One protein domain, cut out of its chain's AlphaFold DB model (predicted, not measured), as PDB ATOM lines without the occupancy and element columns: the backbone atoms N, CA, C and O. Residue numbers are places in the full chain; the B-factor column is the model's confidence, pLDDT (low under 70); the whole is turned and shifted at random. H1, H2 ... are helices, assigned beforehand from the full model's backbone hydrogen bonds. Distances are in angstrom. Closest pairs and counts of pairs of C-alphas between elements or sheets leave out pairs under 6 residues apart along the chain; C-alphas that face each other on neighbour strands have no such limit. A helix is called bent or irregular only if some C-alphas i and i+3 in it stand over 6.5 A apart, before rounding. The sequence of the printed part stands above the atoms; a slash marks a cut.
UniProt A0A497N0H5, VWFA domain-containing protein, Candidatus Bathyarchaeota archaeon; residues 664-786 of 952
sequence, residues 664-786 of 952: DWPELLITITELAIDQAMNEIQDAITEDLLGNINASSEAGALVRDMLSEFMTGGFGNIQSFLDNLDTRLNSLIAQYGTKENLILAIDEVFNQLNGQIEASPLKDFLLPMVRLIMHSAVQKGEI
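Overview. This is residues 664 to 786 of the 952 residues of the protein "VWFA domain-containing protein" of Candidatus Bathyarchaeota archaeon (UniProt A0A497N0H5). The longest helix, H4, folds back on itself into two arms side by side, H4a and H4b, and the hairpin of H5 and H6 packs on this pair as a second layer, its helices crossing the arms at a slant. Round the rim, H1 packs on the first residues of H4b, H2 packs on the first residues of H6, and the short H3 sits beside H4a. The printed part has 123 residues, with six named helices, H1 to H6 in order, and no named strand: the class is all helix. The whole is compact, with a radius of gyration of the C-alphas of 13.9 A and spans of 40 by 32 by 19 A.

Along the chain. H4, residues 701 to 739, was assigned as one helix by its hydrogen bonds but is bent: C-alphas 715 and 718 are 9.7 A apart. Its arm H4a, residues 701 to 715, is 21.2 A long and begins with C-alpha 701 at (-18.890, -22.610, -56.008). Its arm H4b, residues 718 to 739, is 28.1 A long, has a kink of 53 degrees near residue 729 and is irregular, with C-alphas 719 and 722 6.8 A apart. H5, residues 742 to 759, is 26.2 A long. H6, residues 764 to 782, is 26.1 A long, ends with C-alpha 782 at (-30.089, -34.861, -61.193) and is only just irregular, with C-alphas 767 and 770 6.7 A apart. Before H4 come H1, residues 665 to 674, beginning with C-alpha 665 at (-33.235, -40.266, -48.976), H2, residues 678 to 687, and H3, residues 690 to 695.

Arrangement. H4a and H4b touch at a shallow tilt of 5 degrees, opposite ways; their closest C-alphas, of Glu 712 and Ile 721, are 6.5 A apart. H5 and H6 form a helical hairpin at a shallow tilt of 8 degrees, closest at the C-alphas of Lys 742 and Val 781, 6.4 A. With residues 702 to 706 alone, H4a touches H5 at a steep tilt of 58 degrees, closest at the C-alphas of Ala 702 and Ile 749, 5.5 A. H4b and H6 only just touch, with 3 pairs of C-alphas within 8 A, the closest those of Leu 732 and Val 781, 6.4 A. H4b and H5 touch only at the corner, with the C-alphas of Tyr 739 and Leu 745 closest, 5.7 A. H1 touches H4b at residues 718 to 722 alone, closest at the C-alphas of Leu 669 and Phe 718, 6.6 A. H2 is about perpendicular to H6, at 86 degrees, and touches its residues 764 to 769 alone, with the C-alphas of Ile 684 and Leu 765 closest, 5.2 A. H3 is close to but not clearly touching H4a, with the C-alphas of Leu 693 and Arg 707 closest, 6.2 A; H3 and H5 are near each other. H1 and H6 are apart. Every O i to N i+4 pair is within hydrogen-bond range in H1, H2, H3, H4a and H5, against 10 of 18 in H4b and 13 of 15 in H6.

Size, cuts and confidence. The two C-alphas farthest apart, those of Gln 679 and Gly 740, are 40.3 A apart. The printed part has no cut, and the five links between the helices are tight. The mean pLDDT of the printed part is 75.4; 41 residues are under 70, among them residues 664 to 683 and 718 to 722.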
ATOM      1  N   ASP A 664     -36.392 -42.951 -51.527       62.88
ATOM      2  CA  ASP A 664     -36.406 -41.844 -50.561       62.88
ATOM      3  C   ASP A 664     -35.125 -41.753 -49.690       62.88
ATOM      4  O   ASP A 664     -34.747 -42.665 -48.948       62.88
ATOM      5  N   TRP A 665     -34.469 -40.584 -49.723       65.19
ATOM      6  CA  TRP A 665     -33.235 -40.266 -48.976       65.19
ATOM      7  C   TRP A 665     -33.296 -40.522 -47.457       65.19
ATOM      8  O   TRP A 665     -32.313 -41.024 -46.908       65.19
ATOM      9  N   PRO A 666     -34.385 -40.188 -46.739       68.31
ATOM     10  CA  PRO A 666     -34.505 -40.432 -45.307       68.31
ATOM     11  C   PRO A 666     -34.409 -41.914 -44.934       68.31
ATOM     12  O   PRO A 666     -33.806 -42.223 -43.911       68.31
ATOM     13  N   GLU A 667     -34.955 -42.828 -45.743       67.56
ATOM     14  CA  GLU A 667     -34.923 -44.271 -45.464       67.56
ATOM     15  C   GLU A 667     -33.505 -44.837 -45.621       67.56
ATOM     16  O   GLU A 667     -33.013 -45.563 -44.749       67.56
ATOM     17  N   LEU A 668     -32.787 -44.397 -46.660       69.44
ATOM     18  CA  LEU A 668     -31.380 -44.742 -46.853       69.44
ATOM     19  C   LEU A 668     -30.493 -44.167 -45.735       69.44
ATOM     20  O   LEU A 668     -29.620 -44.858 -45.215       69.44
ATOM     21  N   LEU A 669     -30.718 -42.919 -45.319       69.12
ATOM     22  CA  LEU A 669     -29.958 -42.279 -44.238       69.12
ATOM     23  C   LEU A 669     -30.201 -42.939 -42.874       69.12
ATOM     24  O   LEU A 669     -29.266 -43.056 -42.078       69.12
ATOM     25  N   ILE A 670     -31.431 -43.393 -42.609       69.12
ATOM     26  CA  ILE A 670     -31.755 -44.203 -41.427       69.12
ATOM     27  C   ILE A 670     -30.993 -45.524 -41.495       69.12
ATOM     28  O   ILE A 670     -30.283 -45.845 -40.546       69.12
ATOM     29  N   THR A 671     -31.045 -46.218 -42.633       67.75
ATOM     30  CA  THR A 671     -30.319 -47.477 -42.848       67.75
ATOM     31  C   THR A 671     -28.819 -47.304 -42.607       67.75
ATOM     32  O   THR A 671     -28.236 -48.040 -41.821       67.75
ATOM     33  N   ILE A 672     -28.194 -46.274 -43.185       67.81
ATOM     34  CA  ILE A 672     -26.773 -45.949 -42.981       67.81
ATOM     35  C   ILE A 672     -26.459 -45.668 -41.502       67.81
ATOM     36  O   ILE A 672     -25.416 -46.081 -40.999       67.81
ATOM     37  N   THR A 673     -27.356 -44.990 -40.783       66.69
ATOM     38  CA  THR A 673     -27.172 -44.687 -39.353       66.69
ATOM     39  C   THR A 673     -27.319 -45.943 -38.480       66.69
ATOM     40  O   THR A 673     -26.589 -46.107 -37.505       66.69
ATOM     41  N   GLU A 674     -28.226 -46.857 -38.834       64.38
ATOM     42  CA  GLU A 674     -28.465 -48.119 -38.120       64.38
ATOM     43  C   GLU A 674     -27.332 -49.143 -38.288       64.38
ATOM     44  O   GLU A 674     -27.164 -50.017 -37.437       64.38
ATOM     45  N   LEU A 675     -26.490 -48.995 -39.315       62.62
ATOM     46  CA  LEU A 675     -25.340 -49.866 -39.598       62.62
ATOM     47  C   LEU A 675     -24.126 -49.659 -38.680       62.62
ATOM     48  O   LEU A 675     -23.024 -50.101 -38.995       62.62
ATOM     49  N   ALA A 676     -24.321 -49.008 -37.528       54.53
ATOM     50  CA  ALA A 676     -23.301 -48.774 -36.504       54.53
ATOM     51  C   ALA A 676     -22.017 -48.112 -37.038       54.53
ATOM     52  O   ALA A 676     -20.916 -48.342 -36.534       54.53
ATOM     53  N   ILE A 677     -22.171 -47.215 -38.015       61.91
ATOM     54  CA  ILE A 677     -21.074 -46.417 -38.579       61.91
ATOM     55  C   ILE A 677     -20.515 -45.440 -37.530       61.91
ATOM     56  O   ILE A 677     -19.494 -44.819 -37.766       61.91
ATOM     57  N   ASP A 678     -21.099 -45.339 -36.332       60.00
ATOM     58  CA  ASP A 678     -20.623 -44.512 -35.213       60.00
ATOM     59  C   ASP A 678     -19.108 -44.623 -34.953       60.00
ATOM     60  O   ASP A 678     -18.450 -43.614 -34.692       60.00
ATOM     61  N   GLN A 679     -18.525 -45.824 -35.058       59.69
ATOM     62  CA  GLN A 679     -17.079 -46.005 -34.884       59.69
ATOM     63  C   GLN A 679     -16.278 -45.414 -36.053       59.69
ATOM     64  O   GLN A 679     -15.322 -44.675 -35.826       59.69
ATOM     65  N   ALA A 680     -16.712 -45.662 -37.290       64.88
ATOM     66  CA  ALA A 680     -16.127 -45.044 -38.475       64.88
ATOM     67  C   ALA A 680     -16.344 -43.523 -38.492       64.88
ATOM     68  O   ALA A 680     -15.466 -42.789 -38.925       64.88
ATOM     69  N   MET A 681     -17.469 -43.028 -37.970       68.25
ATOM     70  CA  MET A 681     -17.786 -41.604 -37.869       68.25
ATOM     71  C   MET A 681     -16.856 -40.875 -36.902       68.25
ATOM     72  O   MET A 681     -16.492 -39.741 -37.193       68.25
ATOM     73  N   ASN A 682     -16.433 -41.509 -35.804       68.81
ATOM     74  CA  ASN A 682     -15.405 -40.939 -34.928       68.81
ATOM     75  C   ASN A 682     -14.062 -40.812 -35.669       68.81
ATOM     76  O   ASN A 682     -13.471 -39.737 -35.674       68.81
ATOM     77  N   GLU A 683     -13.624 -41.868 -36.367       68.75
ATOM     78  CA  GLU A 683     -12.389 -41.840 -37.171       68.75
ATOM     79  C   GLU A 683     -12.465 -40.798 -38.307       68.75
ATOM     80  O   GLU A 683     -11.501 -40.087 -38.580       68.75
ATOM     81  N   ILE A 684     -13.631 -40.659 -38.942       72.31
ATOM     82  CA  ILE A 684     -13.915 -39.649 -39.969       72.31
ATOM     83  C   ILE A 684     -13.861 -38.235 -39.386       72.31
ATOM     84  O   ILE A 684     -13.279 -37.347 -40.005       72.31
ATOM     85  N   GLN A 685     -14.466 -38.005 -38.219       72.44
ATOM     86  CA  GLN A 685     -14.452 -36.699 -37.554       72.44
ATOM     87  C   GLN A 685     -13.034 -36.282 -37.158       72.44
ATOM     88  O   GLN A 685     -12.688 -35.115 -37.322       72.44
ATOM     89  N   ASP A 686     -12.205 -37.230 -36.713       69.50
ATOM     90  CA  ASP A 686     -10.792 -36.984 -36.415       69.50
ATOM     91  C   ASP A 686      -9.964 -36.724 -37.692       69.50
ATOM     92  O   ASP A 686      -9.023 -35.925 -37.673       69.50
ATOM     93  N   ALA A 687     -10.323 -37.354 -38.819       69.19
ATOM     94  CA  ALA A 687      -9.630 -37.204 -40.102       69.19
ATOM     95  C   ALA A 687      -9.982 -35.910 -40.864       69.19
ATOM     96  O   ALA A 687      -9.144 -35.381 -41.604       69.19
ATOM     97  N   ILE A 688     -11.201 -35.374 -40.711       71.44
ATOM     98  CA  ILE A 688     -11.580 -34.102 -41.342       71.44
ATOM     99  C   ILE A 688     -10.995 -32.941 -40.525       71.44
ATOM    100  O   ILE A 688     -11.576 -32.441 -39.566       71.44
ATOM    101  N   THR A 689      -9.817 -32.481 -40.934       71.50
ATOM    102  CA  THR A 689      -9.115 -31.359 -40.296       71.50
ATOM    103  C   THR A 689      -9.495 -30.006 -40.911       71.50
ATOM    104  O   THR A 689      -9.919 -29.921 -42.068       71.50
ATOM    105  N   GLU A 690      -9.291 -28.908 -40.167       66.31
ATOM    106  CA  GLU A 690      -9.423 -27.546 -40.722       66.31
ATOM    107  C   GLU A 690      -8.493 -27.325 -41.930       66.31
ATOM    108  O   GLU A 690      -8.877 -26.635 -42.876       66.31
ATOM    109  N   ASP A 691      -7.314 -27.958 -41.938       69.69
ATOM    110  CA  ASP A 691      -6.369 -27.923 -43.059       69.69
ATOM    111  C   ASP A 691      -6.928 -28.637 -44.300       69.69
ATOM    112  O   ASP A 691      -6.841 -28.101 -45.407       69.69
ATOM    113  N   LEU A 692      -7.571 -29.802 -44.139       73.44
ATOM    114  CA  LEU A 692      -8.221 -30.510 -45.246       73.44
ATOM    115  C   LEU A 692      -9.352 -29.673 -45.863       73.44
ATOM    116  O   LEU A 692      -9.421 -29.506 -47.081       73.44
ATOM    117  N   LEU A 693     -10.209 -29.091 -45.021       71.88
ATOM    118  CA  LEU A 693     -11.293 -28.212 -45.471       71.88
ATOM    119  C   LEU A 693     -10.773 -26.902 -46.081       71.88
ATOM    120  O   LEU A 693     -11.432 -26.331 -46.956       71.88
ATOM    121  N   GLY A 694      -9.603 -26.433 -45.641       66.94
ATOM    122  CA  GLY A 694      -8.900 -25.273 -46.187       66.94
ATOM    123  C   GLY A 694      -8.260 -25.520 -47.557       66.94
ATOM    124  O   GLY A 694      -8.155 -24.580 -48.347       66.94
ATOM    125  N   ASN A 695      -7.886 -26.768 -47.860       69.19
ATOM    126  CA  ASN A 695      -7.286 -27.180 -49.135       69.19
ATOM    127  C   ASN A 695      -8.311 -27.440 -50.249       69.19
ATOM    128  O   ASN A 695      -7.952 -27.404 -51.429       69.19
ATOM    129  N   ILE A 696      -9.591 -27.642 -49.909       74.62
ATOM    130  CA  ILE A 696     -10.674 -27.644 -50.899       74.62
ATOM    131  C   ILE A 696     -10.666 -26.286 -51.593       74.62
ATOM    132  O   ILE A 696     -10.729 -25.249 -50.931       74.62
ATOM    133  N   ASN A 697     -10.602 -26.280 -52.927       65.12
ATOM    134  CA  ASN A 697     -10.555 -25.060 -53.724       65.12
ATOM    135  C   ASN A 697     -11.881 -24.277 -53.629       65.12
ATOM    136  O   ASN A 697     -12.686 -24.240 -54.558       65.12
ATOM    137  N   ALA A 698     -12.087 -23.601 -52.500       58.62
ATOM    138  CA  ALA A 698     -13.275 -22.835 -52.146       58.62
ATOM    139  C   ALA A 698     -13.488 -21.601 -53.040       58.62
ATOM    140  O   ALA A 698     -14.420 -20.829 -52.816       58.62
ATOM    141  N   SER A 699     -12.611 -21.387 -54.028       55.69
ATOM    142  CA  SER A 699     -12.784 -20.373 -55.065       55.69
ATOM    143  C   SER A 699     -13.795 -20.786 -56.143       55.69
ATOM    144  O   SER A 699     -14.330 -19.905 -56.815       55.69
ATOM    145  N   SER A 700     -14.097 -22.084 -56.292       77.44
ATOM    146  CA  SER A 700     -15.219 -22.558 -57.109       77.44
ATOM    147  C   SER A 700     -16.466 -22.746 -56.237       77.44
ATOM    148  O   SER A 700     -16.381 -23.186 -55.089       77.44
ATOM    149  N   GLU A 701     -17.647 -22.421 -56.769       80.81
ATOM    150  CA  GLU A 701     -18.890 -22.610 -56.008       80.81
ATOM    151  C   GLU A 701     -19.230 -24.099 -55.807       80.81
ATOM    152  O   GLU A 701     -19.825 -24.452 -54.790       80.81
ATOM    153  N   ALA A 702     -18.766 -24.985 -56.699       82.81
ATOM    154  CA  ALA A 702     -18.796 -26.435 -56.491       82.81
ATOM    155  C   ALA A 702     -17.908 -26.873 -55.306       82.81
ATOM    156  O   ALA A 702     -18.345 -27.657 -54.468       82.81
ATOM    157  N   GLY A 703     -16.700 -26.313 -55.173       82.75
ATOM    158  CA  GLY A 703     -15.814 -26.577 -54.034       82.75
ATOM    159  C   GLY A 703     -16.397 -26.085 -52.708       82.75
ATOM    160  O   GLY A 703     -16.318 -26.784 -51.699       82.75
ATOM    161  N   ALA A 704     -17.055 -24.921 -52.712       82.62
ATOM    162  CA  ALA A 704     -17.786 -24.431 -51.544       82.62
ATOM    163  C   ALA A 704     -18.947 -25.362 -51.153       82.62
ATOM    164  O   ALA A 704     -19.156 -25.601 -49.967       82.62
ATOM    165  N   LEU A 705     -19.666 -25.925 -52.131       85.12
ATOM    166  CA  LEU A 705     -20.742 -26.882 -51.876       85.12
ATOM    167  C   LEU A 705     -20.229 -28.172 -51.215       85.12
ATOM    168  O   LEU A 705     -20.795 -28.598 -50.210       85.12
ATOM    169  N   VAL A 706     -19.147 -28.759 -51.745       86.06
ATOM    170  CA  VAL A 706     -18.502 -29.967 -51.186       86.06
ATOM    171  C   VAL A 706     -18.004 -29.714 -49.767       86.06
ATOM    172  O   VAL A 706     -18.305 -30.490 -48.861       86.06
ATOM    173  N   ARG A 707     -17.313 -28.591 -49.539       85.69
ATOM    174  CA  ARG A 707     -16.815 -28.215 -48.210       85.69
ATOM    175  C   ARG A 707     -17.944 -28.058 -47.193       85.69
ATOM    176  O   ARG A 707     -17.816 -28.531 -46.066       85.69
ATOM    177  N   ASP A 708     -19.024 -27.379 -47.567       84.06
ATOM    178  CA  ASP A 708     -20.144 -27.143 -46.657       84.06
ATOM    179  C   ASP A 708     -20.821 -28.470 -46.274       84.06
ATOM    180  O   ASP A 708     -21.093 -28.689 -45.099       84.06
ATOM    181  N   MET A 709     -21.003 -29.394 -47.223       82.50
ATOM    182  CA  MET A 709     -21.578 -30.713 -46.939       82.50
ATOM    183  C   MET A 709     -20.685 -31.561 -46.021       82.50
ATOM    184  O   MET A 709     -21.177 -32.145 -45.059       82.50
ATOM    185  N   LEU A 710     -19.368 -31.583 -46.258       81.44
ATOM    186  CA  LEU A 710     -18.416 -32.258 -45.365       81.44
ATOM    187  C   LEU A 710     -18.384 -31.624 -43.964       81.44
ATOM    188  O   LEU A 710     -18.219 -32.327 -42.969       81.44
ATOM    189  N   SER A 711     -18.599 -30.309 -43.864       80.81
ATOM    190  CA  SER A 711     -18.675 -29.599 -42.578       80.81
ATOM    191  C   SER A 711     -19.938 -29.953 -41.784       80.81
ATOM    192  O   SER A 711     -19.885 -30.087 -40.559       80.81
ATOM    193  N   GLU A 712     -21.075 -30.144 -42.456       79.81
ATOM    194  CA  GLU A 712     -22.301 -30.641 -41.811       79.81
ATOM    195  C   GLU A 712     -22.105 -32.068 -41.279       79.81
ATOM    196  O   GLU A 712     -22.448 -32.360 -40.131       79.81
ATOM    197  N   PHE A 713     -21.443 -32.928 -42.061       74.69
ATOM    198  CA  PHE A 713     -21.061 -34.271 -41.623       74.69
ATOM    199  C   PHE A 713     -20.165 -34.266 -40.380       74.69
ATOM    200  O   PHE A 713     -20.408 -35.041 -39.454       74.69
ATOM    201  N   MET A 714     -19.172 -33.374 -40.314       72.75
ATOM    202  CA  MET A 714     -18.328 -33.242 -39.121       72.75
ATOM    203  C   MET A 714     -19.117 -32.874 -37.866       72.75
ATOM    204  O   MET A 714     -18.830 -33.371 -36.782       72.75
ATOM    205  N   THR A 715     -20.078 -31.956 -37.984       73.81
ATOM    206  CA  THR A 715     -20.700 -31.322 -36.812       73.81
ATOM    207  C   THR A 715     -21.883 -32.097 -36.240       73.81
ATOM    208  O   THR A 715     -22.210 -31.909 -35.067       73.81
ATOM    209  N   GLY A 716     -22.510 -32.989 -37.012       68.25
ATOM    210  CA  GLY A 716     -23.548 -33.873 -36.469       68.25
ATOM    211  C   GLY A 716     -23.871 -35.120 -37.279       68.25
ATOM    212  O   GLY A 716     -24.980 -35.642 -37.151       68.25
ATOM    213  N   GLY A 717     -22.924 -35.607 -38.085       70.19
ATOM    214  CA  GLY A 717     -23.042 -36.870 -38.816       70.19
ATOM    215  C   GLY A 717     -24.234 -36.923 -39.772       70.19
ATOM    216  O   GLY A 717     -24.737 -35.896 -40.232       70.19
ATOM    217  N   PHE A 718     -24.720 -38.136 -40.049       68.88
ATOM    218  CA  PHE A 718     -25.887 -38.357 -40.911       68.88
ATOM    219  C   PHE A 718     -27.194 -37.791 -40.319       68.88
ATOM    220  O   PHE A 718     -28.125 -37.497 -41.061       68.88
ATOM    221  N   GLY A 719     -27.266 -37.535 -39.006       64.88
ATOM    222  CA  GLY A 719     -28.457 -36.959 -38.366       64.88
ATOM    223  C   GLY A 719     -28.738 -35.495 -38.738       64.88
ATOM    224  O   GLY A 719     -29.897 -35.083 -38.774       64.88
ATOM    225  N   ASN A 720     -27.702 -34.710 -39.055       65.75
ATOM    226  CA  ASN A 720     -27.848 -33.300 -39.446       65.75
ATOM    227  C   ASN A 720     -27.992 -33.098 -40.961       65.75
ATOM    228  O   ASN A 720     -28.399 -32.020 -41.405       65.75
ATOM    229  N   ILE A 721     -27.707 -34.126 -41.765       69.12
ATOM    230  CA  ILE A 721     -27.659 -33.976 -43.220       69.12
ATOM    231  C   ILE A 721     -29.025 -33.734 -43.843       69.12
ATOM    232  O   ILE A 721     -29.111 -33.012 -44.829       69.12
ATOM    233  N   GLN A 722     -30.101 -34.244 -43.241       67.81
ATOM    234  CA  GLN A 722     -31.451 -34.020 -43.751       67.81
ATOM    235  C   GLN A 722     -31.769 -32.521 -43.839       67.81
ATOM    236  O   GLN A 722     -32.263 -32.040 -44.852       67.81
ATOM    237  N   SER A 723     -31.375 -31.749 -42.819       71.00
ATOM    238  CA  SER A 723     -31.556 -30.291 -42.820       71.00
ATOM    239  C   SER A 723     -30.722 -29.598 -43.902       71.00
ATOM    240  O   SER A 723     -31.121 -28.550 -44.417       71.00
ATOM    241  N   PHE A 724     -29.566 -30.160 -44.262       75.19
ATOM    242  CA  PHE A 724     -28.761 -29.678 -45.378       75.19
ATOM    243  C   PHE A 724     -29.411 -30.022 -46.726       75.19
ATOM    244  O   PHE A 724     -29.548 -29.127 -47.561       75.19
ATOM    245  N   LEU A 725     -29.873 -31.264 -46.918       73.44
ATOM    246  CA  LEU A 725     -30.553 -31.738 -48.131       73.44
ATOM    247  C   LEU A 725     -31.838 -30.953 -48.418       73.44
ATOM    248  O   LEU A 725     -32.035 -30.495 -49.544       73.44
ATOM    249  N   ASP A 726     -32.642 -30.670 -47.393       73.06
ATOM    250  CA  ASP A 726     -33.868 -29.869 -47.515       73.06
ATOM    251  C   ASP A 726     -33.588 -28.443 -48.045       73.06
ATOM    252  O   ASP A 726     -34.422 -27.828 -48.714       73.06
ATOM    253  N   ASN A 727     -32.392 -27.904 -47.776       74.88
ATOM    254  CA  ASN A 727     -31.950 -26.580 -48.234       74.88
ATOM    255  C   ASN A 727     -31.079 -26.628 -49.506       74.88
ATOM    256  O   ASN A 727     -30.848 -25.590 -50.143       74.88
ATOM    257  N   LEU A 728     -30.605 -27.816 -49.891       78.12
ATOM    258  CA  LEU A 728     -29.695 -28.052 -51.009       78.12
ATOM    259  C   LEU A 728     -30.355 -27.701 -52.346       78.12
ATOM    260  O   LEU A 728     -29.736 -27.072 -53.203       78.12
ATOM    261  N   ASP A 729     -31.646 -27.991 -52.474       72.69
ATOM    262  CA  ASP A 729     -32.441 -27.790 -53.686       72.69
ATOM    263  C   ASP A 729     -32.426 -26.324 -54.177       72.69
ATOM    264  O   ASP A 729     -32.314 -26.026 -55.370       72.69
ATOM    265  N   THR A 730     -32.463 -25.363 -53.246       75.50
ATOM    266  CA  THR A 730     -32.402 -23.926 -53.576       75.50
ATOM    267  C   THR A 730     -31.005 -23.511 -54.047       75.50
ATOM    268  O   THR A 730     -30.875 -22.689 -54.959       75.50
ATOM    269  N   ARG A 731     -29.951 -24.098 -53.465       80.56
ATOM    270  CA  ARG A 731     -28.552 -23.826 -53.832       80.56
ATOM    271  C   ARG A 731     -28.207 -24.438 -55.189       80.56
ATOM    272  O   ARG A 731     -27.630 -23.752 -56.032       80.56
ATOM    273  N   LEU A 732     -28.631 -25.677 -55.438       82.62
ATOM    274  CA  LEU A 732     -28.392 -26.387 -56.696       82.62
ATOM    275  C   LEU A 732     -29.018 -25.671 -57.894       82.62
ATOM    276  O   LEU A 732     -28.361 -25.522 -58.918       82.62
ATOM    277  N   ASN A 733     -30.234 -25.132 -57.763       80.50
ATOM    278  CA  ASN A 733     -30.861 -24.364 -58.846       80.50
ATOM    279  C   ASN A 733     -30.052 -23.112 -59.241       80.50
ATOM    280  O   ASN A 733     -29.983 -22.767 -60.422       80.50
ATOM    281  N   SER A 734     -29.416 -22.444 -58.270       82.19
ATOM    282  CA  SER A 734     -28.524 -21.306 -58.531       82.19
ATOM    283  C   SER A 734     -27.230 -21.744 -59.225       82.19
ATOM    284  O   SER A 734     -26.791 -21.099 -60.176       82.19
ATOM    285  N   LEU A 735     -26.650 -22.866 -58.795       83.62
ATOM    286  CA  LEU A 735     -25.422 -23.420 -59.369       83.62
ATOM    287  C   LEU A 735     -25.639 -23.953 -60.789       83.62
ATOM    288  O   LEU A 735     -24.847 -23.665 -61.678       83.62
ATOM    289  N   ILE A 736     -26.747 -24.648 -61.055       83.19
ATOM    290  CA  ILE A 736     -27.096 -25.114 -62.406       83.19
ATOM    291  C   ILE A 736     -27.221 -23.920 -63.363       83.19
ATOM    292  O   ILE A 736     -26.744 -23.982 -64.495       83.19
ATOM    293  N   ALA A 737     -27.793 -22.797 -62.910       81.75
ATOM    294  CA  ALA A 737     -27.867 -21.576 -63.713       81.75
ATOM    295  C   ALA A 737     -26.483 -20.954 -64.000       81.75
ATOM    296  O   ALA A 737     -26.305 -20.317 -65.039       81.75
ATOM    297  N   GLN A 738     -25.508 -21.144 -63.108       84.62
ATOM    298  CA  GLN A 738     -24.135 -20.650 -63.249       84.62
ATOM    299  C   GLN A 738     -23.268 -21.550 -64.145       84.62
ATOM    300  O   GLN A 738     -22.525 -21.041 -64.983       84.62
ATOM    301  N   TYR A 739     -23.379 -22.872 -63.995       85.25
ATOM    302  CA  TYR A 739     -22.625 -23.877 -64.759       85.25
ATOM    303  C   TYR A 739     -23.301 -24.255 -66.094       85.25
ATOM    304  O   TYR A 739     -22.717 -24.939 -66.939       85.25
ATOM    305  N   GLY A 740     -24.523 -23.769 -66.324       84.75
ATOM    306  CA  GLY A 740     -25.269 -23.859 -67.579       84.75
ATOM    307  C   GLY A 740     -26.062 -25.155 -67.750       84.75
ATOM    308  O   GLY A 740     -27.206 -25.097 -68.200       84.75
ATOM    309  N   THR A 741     -25.491 -26.304 -67.380       85.69
ATOM    310  CA  THR A 741     -26.175 -27.609 -67.399       85.69
ATOM    311  C   THR A 741     -25.916 -28.395 -66.116       85.69
ATOM    312  O   THR A 741     -24.982 -28.101 -65.367       85.69
ATOM    313  N   LYS A 742     -26.751 -29.412 -65.872       86.31
ATOM    314  CA  LYS A 742     -26.552 -30.366 -64.776       86.31
ATOM    315  C   LYS A 742     -25.257 -31.168 -64.961       86.31
ATOM    316  O   LYS A 742     -24.528 -31.319 -63.988       86.31
ATOM    317  N   GLU A 743     -24.920 -31.600 -66.184       86.69
ATOM    318  CA  GLU A 743     -23.679 -32.362 -66.422       86.69
ATOM    319  C   GLU A 743     -22.422 -31.542 -66.108       86.69
ATOM    320  O   GLU A 743     -21.489 -32.055 -65.499       86.69
ATOM    321  N   ASN A 744     -22.400 -30.251 -66.457       85.69
ATOM    322  CA  ASN A 744     -21.253 -29.387 -66.159       85.69
ATOM    323  C   ASN A 744     -21.055 -29.170 -64.653       85.69
ATOM    324  O   ASN A 744     -19.920 -29.043 -64.198       85.69
ATOM    325  N   LEU A 745     -22.148 -29.111 -63.883       87.25
ATOM    326  CA  LEU A 745     -22.076 -29.031 -62.425       87.25
ATOM    327  C   LEU A 745     -21.551 -30.344 -61.827       87.25
ATOM    328  O   LEU A 745     -20.703 -30.299 -60.942       87.25
ATOM    329  N   ILE A 746     -21.991 -31.493 -62.347       87.75
ATOM    330  CA  ILE A 746     -21.491 -32.816 -61.941       87.75
ATOM    331  C   ILE A 746     -19.988 -32.944 -62.209       87.75
ATOM    332  O   ILE A 746     -19.246 -33.296 -61.299       87.75
ATOM    333  N   LEU A 747     -19.513 -32.576 -63.405       88.19
ATOM    334  CA  LEU A 747     -18.080 -32.600 -63.730       88.19
ATOM    335  C   LEU A 747     -17.255 -31.703 -62.795       88.19
ATOM    336  O   LEU A 747     -16.162 -32.081 -62.380       88.19
ATOM    337  N   ALA A 748     -17.783 -30.529 -62.438       86.69
ATOM    338  CA  ALA A 748     -17.119 -29.623 -61.504       86.69
ATOM    339  C   ALA A 748     -17.075 -30.180 -60.070       86.69
ATOM    340  O   ALA A 748     -16.092 -29.965 -59.367       86.69
ATOM    341  N   ILE A 749     -18.123 -30.887 -59.636       88.19
ATOM    342  CA  ILE A 749     -18.153 -31.605 -58.354       88.19
ATOM    343  C   ILE A 749     -17.137 -32.757 -58.375       88.19
ATOM    344  O   ILE A 749     -16.342 -32.891 -57.447       88.19
ATOM    345  N   ASP A 750     -17.099 -33.536 -59.455       89.00
ATOM    346  CA  ASP A 750     -16.169 -34.653 -59.630       89.00
ATOM    347  C   ASP A 750     -14.709 -34.211 -59.628       89.00
ATOM    348  O   ASP A 750     -13.864 -34.877 -59.038       89.00
ATOM    349  N   GLU A 751     -14.395 -33.064 -60.228       86.94
ATOM    350  CA  GLU A 751     -13.044 -32.509 -60.179       86.94
ATOM    351  C   GLU A 751     -12.614 -32.173 -58.742       86.94
ATOM    352  O   GLU A 751     -11.466 -32.428 -58.373       86.94
ATOM    353  N   VAL A 752     -13.533 -31.683 -57.901       87.25
ATOM    354  CA  VAL A 752     -13.264 -31.437 -56.475       87.25
ATOM    355  C   VAL A 752     -13.037 -32.752 -55.725       87.25
ATOM    356  O   VAL A 752     -12.066 -32.859 -54.978       87.25
ATOM    357  N   PHE A 753     -13.879 -33.767 -55.940       87.12
ATOM    358  CA  PHE A 753     -13.693 -35.081 -55.315       87.12
ATOM    359  C   PHE A 753     -12.412 -35.777 -55.780       87.12
ATOM    360  O   PHE A 753     -11.720 -36.367 -54.959       87.12
ATOM    361  N   ASN A 754     -12.038 -35.668 -57.055       84.88
ATOM    362  CA  ASN A 754     -10.786 -36.222 -57.572       84.88
ATOM    363  C   ASN A 754      -9.562 -35.531 -56.951       84.88
ATOM    364  O   ASN A 754      -8.585 -36.199 -56.611       84.88
ATOM    365  N   GLN A 755      -9.618 -34.209 -56.754       82.44
ATOM    366  CA  GLN A 755      -8.575 -33.467 -56.036       82.44
ATOM    367  C   GLN A 755      -8.475 -33.912 -54.573       82.44
ATOM    368  O   GLN A 755      -7.371 -34.160 -54.093       82.44
ATOM    369  N   LEU A 756      -9.612 -34.058 -53.885       81.12
ATOM    370  CA  LEU A 756      -9.666 -34.537 -52.503       81.12
ATOM    371  C   LEU A 756      -9.145 -35.972 -52.371       81.12
ATOM    372  O   LEU A 756      -8.282 -36.236 -51.539       81.12
ATOM    373  N   ASN A 757      -9.585 -36.883 -53.238       78.88
ATOM    374  CA  ASN A 757      -9.124 -38.272 -53.253       78.88
ATOM    375  C   ASN A 757      -7.615 -38.395 -53.499       78.88
ATOM    376  O   ASN A 757      -6.995 -39.334 -52.996       78.88
ATOM    377  N   GLY A 758      -7.021 -37.462 -54.249       75.88
ATOM    378  CA  GLY A 758      -5.574 -37.387 -54.455       75.88
ATOM    379  C   GLY A 758      -4.787 -36.835 -53.259       75.88
ATOM    380  O   GLY A 758      -3.574 -37.014 -53.211       75.88
ATOM    381  N   GLN A 759      -5.450 -36.170 -52.307       74.19
ATOM    382  CA  GLN A 759      -4.831 -35.533 -51.135       74.19
ATOM    383  C   GLN A 759      -5.068 -36.291 -49.823       74.19
ATOM    384  O   GLN A 759      -4.370 -36.037 -48.846       74.19
ATOM    385  N   ILE A 760      -6.053 -37.191 -49.789       73.44
ATOM    386  CA  ILE A 760      -6.452 -37.922 -48.586       73.44
ATOM    387  C   ILE A 760      -5.886 -39.344 -48.637       73.44
ATOM    388  O   ILE A 760      -5.993 -40.052 -49.650       73.44
ATOM    389  N   GLU A 761      -5.276 -39.764 -47.532       66.38
ATOM    390  CA  GLU A 761      -4.802 -41.134 -47.341       66.38
ATOM    391  C   GLU A 761      -5.975 -42.120 -47.226       66.38
ATOM    392  O   GLU A 761      -7.115 -41.737 -46.950       66.38
ATOM    393  N   ALA A 762      -5.717 -43.402 -47.489       65.31
ATOM    394  CA  ALA A 762      -6.738 -44.441 -47.356       65.31
ATOM    395  C   ALA A 762      -7.338 -44.385 -45.943       65.31
ATOM    396  O   ALA A 762      -6.593 -44.321 -44.972       65.31
ATOM    397  N   SER A 763      -8.662 -44.331 -45.827       68.81
ATOM    398  CA  SER A 763      -9.364 -44.105 -44.555       68.81
ATOM    399  C   SER A 763     -10.873 -44.286 -44.748       68.81
ATOM    400  O   SER A 763     -11.353 -44.146 -45.875       68.81
ATOM    401  N   PRO A 764     -11.669 -44.474 -43.676       72.88
ATOM    402  CA  PRO A 764     -13.128 -44.458 -43.796       72.88
ATOM    403  C   PRO A 764     -13.672 -43.149 -44.402       72.88
ATOM    404  O   PRO A 764     -14.713 -43.146 -45.058       72.88
ATOM    405  N   LEU A 765     -12.950 -42.030 -44.258       76.94
ATOM    406  CA  LEU A 765     -13.272 -40.784 -44.956       76.94
ATOM    407  C   LEU A 765     -13.172 -40.959 -46.477       76.94
ATOM    408  O   LEU A 765     -14.104 -40.604 -47.196       76.94
ATOM    409  N   LYS A 766     -12.062 -41.521 -46.960       77.25
ATOM    410  CA  LYS A 766     -11.799 -41.721 -48.389       77.25
ATOM    411  C   LYS A 766     -12.664 -42.808 -49.017       77.25
ATOM    412  O   LYS A 766     -13.162 -42.617 -50.119       77.25
ATOM    413  N   ASP A 767     -12.831 -43.923 -48.319       72.50
ATOM    414  CA  ASP A 767     -13.339 -45.165 -48.909       72.50
ATOM    415  C   ASP A 767     -14.831 -45.389 -48.633       72.50
ATOM    416  O   ASP A 767     -15.457 -46.239 -49.262       72.50
ATOM    417  N   PHE A 768     -15.410 -44.599 -47.723       79.44
ATOM    418  CA  PHE A 768     -16.830 -44.640 -47.393       79.44
ATOM    419  C   PHE A 768     -17.488 -43.257 -47.509       79.44
ATOM    420  O   PHE A 768     -18.342 -43.060 -48.375       79.44
ATOM    421  N   LEU A 769     -17.082 -42.265 -46.705       80.12
ATOM    422  CA  LEU A 769     -17.814 -40.993 -46.654       80.12
ATOM    423  C   LEU A 769     -17.749 -40.216 -47.978       80.12
ATOM    424  O   LEU A 769     -18.786 -39.761 -48.453       80.12
ATOM    425  N   LEU A 770     -16.572 -40.046 -48.585       83.50
ATOM    426  CA  LEU A 770     -16.440 -39.284 -49.835       83.50
ATOM    427  C   LEU A 770     -17.237 -39.897 -51.000       83.50
ATOM    428  O   LEU A 770     -17.975 -39.141 -51.639       83.50
ATOM    429  N   PRO A 771     -17.165 -41.217 -51.272       85.12
ATOM    430  CA  PRO A 771     -18.033 -41.869 -52.245       85.12
ATOM    431  C   PRO A 771     -19.519 -41.657 -51.942       85.12
ATOM    432  O   PRO A 771     -20.259 -41.251 -52.836       85.12
ATOM    433  N   MET A 772     -19.948 -41.818 -50.683       81.56
ATOM    434  CA  MET A 772     -21.344 -41.583 -50.294       81.56
ATOM    435  C   MET A 772     -21.779 -40.132 -50.537       81.56
ATOM    436  O   MET A 772     -22.820 -39.893 -51.145       81.56
ATOM    437  N   VAL A 773     -20.981 -39.146 -50.117       82.69
ATOM    438  CA  VAL A 773     -21.258 -37.713 -50.337       82.69
ATOM    439  C   VAL A 773     -21.353 -37.418 -51.833       82.69
ATOM    440  O   VAL A 773     -22.240 -36.678 -52.259       82.69
ATOM    441  N   ARG A 774     -20.468 -38.008 -52.642       86.75
ATOM    442  CA  ARG A 774     -20.479 -37.852 -54.098       86.75
ATOM    443  C   ARG A 774     -21.776 -38.385 -54.710       86.75
ATOM    444  O   ARG A 774     -22.393 -37.663 -55.492       86.75
ATOM    445  N   LEU A 775     -22.222 -39.578 -54.309       83.44
ATOM    446  CA  LEU A 775     -23.493 -40.166 -54.756       83.44
ATOM    447  C   LEU A 775     -24.693 -39.299 -54.364       83.44
ATOM    448  O   LEU A 775     -25.533 -38.981 -55.210       83.44
ATOM    449  N   ILE A 776     -24.718 -38.823 -53.113       79.12
ATOM    450  CA  ILE A 776     -25.752 -37.905 -52.621       79.12
ATOM    451  C   ILE A 776     -25.813 -36.635 -53.479       79.12
ATOM    452  O   ILE A 776     -26.889 -36.202 -53.897       79.12
ATOM    453  N   MET A 777     -24.659 -36.038 -53.783       80.88
ATOM    454  CA  MET A 777     -24.598 -34.830 -54.603       80.88
ATOM    455  C   MET A 777     -25.058 -35.062 -56.043       80.88
ATOM    456  O   MET A 777     -25.769 -34.220 -56.591       80.88
ATOM    457  N   HIS A 778     -24.671 -36.181 -56.660       84.31
ATOM    458  CA  HIS A 778     -25.068 -36.516 -58.032       84.31
ATOM    459  C   HIS A 778     -26.585 -36.673 -58.150       84.31
ATOM    460  O   HIS A 778     -27.201 -35.989 -58.972       84.31
ATOM    461  N   SER A 779     -27.196 -37.480 -57.278       78.06
ATOM    462  CA  SER A 779     -28.653 -37.675 -57.248       78.06
ATOM    463  C   SER A 779     -29.391 -36.355 -56.981       78.06
ATOM    464  O   SER A 779     -30.312 -35.998 -57.726       78.06
ATOM    465  N   ALA A 780     -28.925 -35.548 -56.017       79.00
ATOM    466  CA  ALA A 780     -29.526 -34.247 -55.722       79.00
ATOM    467  C   ALA A 780     -29.469 -33.275 -56.921       79.00
ATOM    468  O   ALA A 780     -30.443 -32.576 -57.206       79.00
ATOM    469  N   VAL A 781     -28.359 -33.242 -57.675       80.75
ATOM    470  CA  VAL A 781     -28.232 -32.430 -58.904       80.75
ATOM    471  C   VAL A 781     -29.174 -32.931 -59.999       80.75
ATOM    472  O   VAL A 781     -29.796 -32.138 -60.722       80.75
ATOM    473  N   GLN A 782     -29.286 -34.248 -60.146       78.06
ATOM    474  CA  GLN A 782     -30.089 -34.861 -61.193       78.06
ATOM    475  C   GLN A 782     -31.591 -34.790 -60.899       78.06
ATOM    476  O   GLN A 782     -32.360 -34.681 -61.859       78.06
ATOM    477  N   LYS A 783     -32.009 -34.678 -59.628       70.81
ATOM    478  CA  LYS A 783     -33.399 -34.920 -59.187       70.81
ATOM    479  C   LYS A 783     -33.895 -36.287 -59.667       70.81
ATOM    480  O   LYS A 783     -35.020 -36.394 -60.151       70.81
ATOM    481  N   GLY A 784     -32.992 -37.260 -59.646       64.12
ATOM    482  CA  GLY A 784     -33.220 -38.627 -60.090       64.12
ATOM    483  C   GLY A 784     -33.109 -39.604 -58.928       64.12
ATOM    484  O   GLY A 784     -32.669 -39.226 -57.838       64.12
ATOM    485  N   GLU A 785     -33.511 -40.839 -59.203       64.50
ATOM    486  CA  GLU A 785     -33.365 -41.988 -58.311       64.50
ATOM    487  C   GLU A 785     -31.898 -42.185 -57.905       64.50
ATOM    488  O   GLU A 785     -30.964 -41.746 -58.587       64.50
ATOM    489  N   ILE A 786     -31.705 -42.777 -56.733       69.62
ATOM    490  CA  ILE A 786     -30.381 -43.066 -56.194       69.62
ATOM    491  C   ILE A 786     -29.775 -44.204 -57.015       69.62
ATOM    492  O   ILE A 786     -30.452 -45.187 -57.312       69.62
TER     493      ILE A 786